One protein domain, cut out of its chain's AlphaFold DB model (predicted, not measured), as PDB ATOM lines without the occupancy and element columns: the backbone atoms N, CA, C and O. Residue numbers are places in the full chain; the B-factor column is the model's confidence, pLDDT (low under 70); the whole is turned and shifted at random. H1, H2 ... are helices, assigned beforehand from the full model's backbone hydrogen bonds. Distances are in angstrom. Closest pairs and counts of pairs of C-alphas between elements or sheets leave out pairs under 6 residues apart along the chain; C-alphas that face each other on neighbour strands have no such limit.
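AT A GLANCE: This is residues 2 to 42 of the 94 residues of an uncharacterized protein of Ancylostoma duodenale (UniProt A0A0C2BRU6). The chain folds back on itself as a U with three short helices on it: H1 and the link after it make one arm, the turn lies around Asp 17, and H2, the longest helix, and H3 make the other arm. H1 and H3 come near each other at the open end of the U, and no helix touches another. The printed part has 41 residues with three named helices, H1, H2 and H3 along the chain, and no named strand, and its class is all helix. It is compact, with a radius of gyration of the C-alphas of 10.2 A, and spans 29 by 20 by 12 A.

IN THESE COORDINATES: H1 is residues 2 to 7, 8.4 A long, and begins at C-alpha 2 at (-35.098, 5.267, -32.284). H2 is residues 18 to 27, 14.4 A from C-alpha 18 at (-24.807, 11.801, -14.785) to C-alpha 27. H3 is residues 33 to 37, 6.0 A long, and ends at C-alpha 37 at (-40.070, 2.842, -22.489).

HOW THE PARTS SIT: H1 and H2 are apart. H2 and H3 are close but not clearly touching, and their closest C-alphas are those of Glu 27 and Leu 33, 6.9 A apart. H1 and H3 are also close but not clearly touching, with the C-alphas of Val 3 and Met 37 the closest, at 7.5 A. In H1, H2 and H3 every O i to N i+4 pair is within hydrogen-bond range.

THE WHOLE: The two C-alphas farthest apart are those of Asp 17 and Pro 42, 30.0 A, while the first and last printed C-alphas, of Leu 2 and Pro 42, are 10.2 A apart. The link from H1 to H2, 10 residues, is short, and that from H2 to H3, 5 residues, is tight. The printed part has no cut. In this predicted model the mean pLDDT of the printed part is 92.8, and no printed residue is under 70.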
ATOM      1  N   LEU A   2     -33.852   5.795 -31.697       91.50
ATOM      2  CA  LEU A   2     -35.098   5.267 -32.284       91.50
ATOM      3  C   LEU A   2     -36.301   5.293 -31.329       91.50
ATOM      4  O   LEU A   2     -37.355   5.773 -31.715       91.50
ATOM      5  N   VAL A   3     -36.116   4.869 -30.074       91.81
ATOM      6  CA  VAL A   3     -37.152   4.961 -29.028       91.81
ATOM      7  C   VAL A   3     -37.629   6.402 -28.798       91.81
ATOM      8  O   VAL A   3     -38.816   6.621 -28.612       91.81
ATOM      9  N   ASP A   4     -36.733   7.390 -28.837       91.81
ATOM     10  CA  ASP A   4     -37.102   8.801 -28.649       91.81
ATOM     11  C   ASP A   4     -37.873   9.340 -29.859       91.81
ATOM     12  O   ASP A   4     -38.812  10.101 -29.687       91.81
ATOM     13  N   PHE A   5     -37.545   8.904 -31.079       88.69
ATOM     14  CA  PHE A   5     -38.307   9.281 -32.274       88.69
ATOM     15  C   PHE A   5     -39.711   8.672 -32.279       88.69
ATOM     16  O   PHE A   5     -40.672   9.358 -32.605       88.69
ATOM     17  N   THR A   6     -39.854   7.405 -31.885       84.69
ATOM     18  CA  THR A   6     -41.151   6.713 -31.915       84.69
ATOM     19  C   THR A   6     -42.018   6.987 -30.690       84.69
ATOM     20  O   THR A   6     -43.238   6.955 -30.795       84.69
ATOM     21  N   ASN A   7     -41.409   7.242 -29.528       83.19
ATOM     22  CA  ASN A   7     -42.114   7.448 -28.259       83.19
ATOM     23  C   ASN A   7     -42.056   8.907 -27.760       83.19
ATOM     24  O   ASN A   7     -42.571   9.208 -26.686       83.19
ATOM     25  N   ALA A   8     -41.388   9.808 -28.496       81.88
ATOM     26  CA  ALA A   8     -41.155  11.228 -28.169       81.88
ATOM     27  C   ALA A   8     -40.472  11.502 -26.807       81.88
ATOM     28  O   ALA A   8     -40.350  12.657 -26.366       81.88
ATOM     29  N   LYS A   9     -40.050  10.446 -26.103       86.12
ATOM     30  CA  LYS A   9     -39.615  10.506 -24.712       86.12
ATOM     31  C   LYS A   9     -38.612   9.404 -24.390       86.12
ATOM     32  O   LYS A   9     -38.823   8.233 -24.694       86.12
ATOM     33  N   LEU A  10     -37.572   9.791 -23.654       92.00
ATOM     34  CA  LEU A  10     -36.691   8.887 -22.915       92.00
ATOM     35  C   LEU A  10     -36.893   9.085 -21.405       92.00
ATOM     36  O   LEU A  10     -37.099  10.228 -20.978       92.00
ATOM     37  N   PRO A  11     -36.779   8.026 -20.582       92.69
ATOM     38  CA  PRO A  11     -36.973   8.119 -19.132       92.69
ATOM     39  C   PRO A  11     -36.067   9.148 -18.435       92.69
ATOM     40  O   PRO A  11     -36.491   9.809 -17.496       92.69
ATOM     41  N   TRP A  12     -34.844   9.349 -18.936       94.50
ATOM     42  CA  TRP A  12     -33.847  10.266 -18.364       94.50
ATOM     43  C   TRP A  12     -33.835  11.675 -18.989       94.50
ATOM     44  O   TRP A  12     -32.932  12.455 -18.699       94.50
ATOM     45  N   LYS A  13     -34.800  12.036 -19.853       91.19
ATOM     46  CA  LYS A  13     -34.799  13.328 -20.583       91.19
ATOM     47  C   LYS A  13     -34.796  14.562 -19.662       91.19
ATOM     48  O   LYS A  13     -34.321  15.612 -20.074       91.19
ATOM     49  N   GLY A  14     -35.312  14.436 -18.437       91.50
ATOM     50  CA  GLY A  14     -35.351  15.509 -17.432       91.50
ATOM     51  C   GLY A  14     -34.257  15.447 -16.359       91.50
ATOM     52  O   GLY A  14     -34.272  16.267 -15.447       91.50
ATOM     53  N   THR A  15     -33.334  14.484 -16.425       94.19
ATOM     54  CA  THR A  15     -32.321  14.250 -15.384       94.19
ATOM     55  C   THR A  15     -30.975  14.836 -15.803       94.19
ATOM     56  O   THR A  15     -30.496  14.561 -16.901       94.19
ATOM     57  N   THR A  16     -30.349  15.626 -14.928       94.56
ATOM     58  CA  THR A  16     -29.083  16.323 -15.218       94.56
ATOM     59  C   THR A  16     -27.854  15.684 -14.562       94.56
ATOM     60  O   THR A  16     -26.771  15.756 -15.140       94.56
ATOM     61  N   ASP A  17     -27.990  15.037 -13.395       97.69
ATOM     62  CA  ASP A  17     -26.877  14.314 -12.756       97.69
ATOM     63  C   ASP A  17     -26.545  13.039 -13.547       97.69
ATOM     64  O   ASP A  17     -27.401  12.197 -13.825       97.69
ATOM     65  N   ILE A  18     -25.273  12.891 -13.921       96.50
ATOM     66  CA  ILE A  18     -24.807  11.801 -14.785       96.50
ATOM     67  C   ILE A  18     -24.939  10.414 -14.142       96.50
ATOM     68  O   ILE A  18     -25.142   9.427 -14.853       96.50
ATOM     69  N   ARG A  19     -24.846  10.317 -12.810       96.81
ATOM     70  CA  ARG A  19     -24.993   9.050 -12.081       96.81
ATOM     71  C   ARG A  19     -26.452   8.630 -12.064       96.81
ATOM     72  O   ARG A  19     -26.740   7.463 -12.322       96.81
ATOM     73  N   ASP A  20     -27.355   9.582 -11.856       97.31
ATOM     74  CA  ASP A  20     -28.793   9.326 -11.908       97.31
ATOM     75  C   ASP A  20     -29.231   8.931 -13.322       97.31
ATOM     76  O   ASP A  20     -29.948   7.946 -13.492       97.31
ATOM     77  N   VAL A  21     -28.721   9.607 -14.362       97.50
ATOM     78  CA  VAL A  21     -28.931   9.194 -15.762       97.50
ATOM     79  C   VAL A  21     -28.443   7.759 -15.991       97.50
ATOM     80  O   VAL A  21     -29.127   6.973 -16.647       97.50
ATOM     81  N   GLY A  22     -27.270   7.403 -15.459       96.94
ATOM     82  CA  GLY A  22     -26.726   6.047 -15.536       96.94
ATOM     83  C   GLY A  22     -27.639   5.010 -14.881       96.94
ATOM     84  O   GLY A  22     -27.954   3.992 -15.497       96.94
ATOM     85  N   LYS A  23     -28.122   5.299 -13.670       97.25
ATOM     86  CA  LYS A  23     -29.042   4.429 -12.933       97.25
ATOM     87  C   LYS A  23     -30.357   4.221 -13.687       97.25
ATOM     88  O   LYS A  23     -30.734   3.079 -13.930       97.25
ATOM     89  N   ILE A  24     -30.993   5.304 -14.144       96.69
ATOM     90  CA  ILE A  24     -32.258   5.237 -14.891       96.69
ATOM     91  C   ILE A  24     -32.083   4.407 -16.169       96.69
ATOM     92  O   ILE A  24     -32.954   3.607 -16.504       96.69
ATOM     93  N   LYS A  25     -30.959   4.555 -16.884       95.62
ATOM     94  CA  LYS A  25     -30.668   3.750 -18.082       95.62
ATOM     95  C   LYS A  25     -30.587   2.254 -17.784       95.62
ATOM     96  O   LYS A  25     -31.106   1.472 -18.572       95.62
ATOM     97  N   ILE A  26     -29.942   1.864 -16.683       95.25
ATOM     98  CA  ILE A  26     -29.832   0.456 -16.269       95.25
ATOM     99  C   ILE A  26     -31.216  -0.094 -15.910       95.25
ATOM    100  O   ILE A  26     -31.607  -1.146 -16.408       95.25
ATOM    101  N   GLU A  27     -31.981   0.643 -15.105       95.50
ATOM    102  CA  GLU A  27     -33.325   0.243 -14.675       95.50
ATOM    103  C   GLU A  27     -34.306   0.154 -15.856       95.50
ATOM    104  O   GLU A  27     -35.102  -0.777 -15.927       95.50
ATOM    105  N   SER A  28     -34.186   1.046 -16.846       94.56
ATOM    106  CA  SER A  28     -35.023   1.050 -18.062       94.56
ATOM    107  C   SER A  28     -34.809  -0.165 -18.974       94.56
ATOM    108  O   SER A  28     -35.563  -0.348 -19.927       94.56
ATOM    109  N   ARG A  29     -33.780  -0.987 -18.723       92.19
ATOM    110  CA  ARG A  29     -33.551  -2.255 -19.438       92.19
ATOM    111  C   ARG A  29     -34.259  -3.445 -18.792       92.19
ATOM    112  O   ARG A  29     -34.180  -4.544 -19.324       92.19
ATOM    113  N   GLN A  30     -34.923  -3.246 -17.657       93.19
ATOM    114  CA  GLN A  30     -35.628  -4.293 -16.924       93.19
ATOM    115  C   GLN A  30     -37.136  -4.054 -16.971       93.19
ATOM    116  O   GLN A  30     -37.603  -2.917 -17.054       93.19
ATOM    117  N   GLU A  31     -37.920  -5.128 -16.907       93.31
ATOM    118  CA  GLU A  31     -39.369  -5.001 -16.759       93.31
ATOM    119  C   GLU A  31     -39.719  -4.476 -15.353       93.31
ATOM    120  O   GLU A  31     -39.043  -4.825 -14.381       93.31
ATOM    121  N   PRO A  32     -40.762  -3.638 -15.209       94.31
ATOM    122  CA  PRO A  32     -41.721  -3.213 -16.242       94.31
ATOM    123  C   PRO A  32     -41.278  -1.989 -17.070       94.31
ATOM    124  O   PRO A  32     -41.937  -1.625 -18.045       94.31
ATOM    125  N   LEU A  33     -40.171  -1.339 -16.697       94.06
ATOM    126  CA  LEU A  33     -39.736  -0.067 -17.284       94.06
ATOM    127  C   LEU A  33     -39.341  -0.194 -18.758       94.06
ATOM    128  O   LEU A  33     -39.536   0.745 -19.528       94.06
ATOM    129  N   LEU A  34     -38.831  -1.357 -19.166       93.62
ATOM    130  CA  LEU A  34     -38.561  -1.659 -20.569       93.62
ATOM    131  C   LEU A  34     -39.844  -1.587 -21.410       93.62
ATOM    132  O   LEU A  34     -39.862  -0.918 -22.447       93.62
ATOM    133  N   SER A  35     -40.923  -2.225 -20.948       92.69
ATOM    134  CA  SER A  35     -42.223  -2.171 -21.623       92.69
ATOM    135  C   SER A  35     -42.788  -0.754 -21.678       92.69
ATOM    136  O   SER A  35     -43.279  -0.336 -22.726       92.69
ATOM    137  N   GLU A  36     -42.667   0.020 -20.597       92.31
ATOM    138  CA  GLU A  36     -43.092   1.426 -20.574       92.31
ATOM    139  C   GLU A  36     -42.287   2.290 -21.556       92.31
ATOM    140  O   GLU A  36     -42.853   3.075 -22.322       92.31
ATOM    141  N   MET A  37     -40.962   2.117 -21.585       92.31
ATOM    142  CA  MET A  37     -40.070   2.842 -22.489       92.31
ATOM    143  C   MET A  37     -40.378   2.533 -23.963       92.31
ATOM    144  O   MET A  37     -40.221   3.407 -24.817       92.31
ATOM    145  N   MET A  38     -40.828   1.313 -24.268       92.75
ATOM    146  CA  MET A  38     -41.087   0.840 -25.631       92.75
ATOM    147  C   MET A  38     -42.574   0.794 -26.018       92.75
ATOM    148  O   MET A  38     -42.896   0.255 -27.074       92.75
ATOM    149  N   ALA A  39     -43.476   1.381 -25.229       90.25
ATOM    150  CA  ALA A  39     -44.925   1.231 -25.403       90.25
ATOM    151  C   ALA A  39     -45.451   1.602 -26.808       90.25
ATOM    152  O   ALA A  39     -46.316   0.911 -27.344       90.25
ATOM    153  N   LEU A  40     -44.912   2.658 -27.432       90.31
ATOM    154  CA  LEU A  40     -45.287   3.090 -28.791       90.31
ATOM    155  C   LEU A  40     -44.363   2.542 -29.893       90.31
ATOM    156  O   LEU A  40     -44.516   2.870 -31.069       90.31
ATOM    157  N   CYS A  41     -43.387   1.711 -29.531       92.19
ATOM    158  CA  CYS A  41     -42.399   1.179 -30.461       92.19
ATOM    159  C   CYS A  41     -42.874  -0.144 -31.098       92.19
ATOM    160  O   CYS A  41     -43.740  -0.837 -30.556       92.19
ATOM    161  N   PRO A  42     -42.272  -0.573 -32.222       93.62
ATOM    162  CA  PRO A  42     -42.311  -1.963 -32.680       93.62
ATOM    163  C   PRO A  42     -41.572  -2.876 -31.679       93.62
ATOM    164  O   PRO A  42     -40.423  -3.247 -31.893       93.62
TER     165      PRO A  42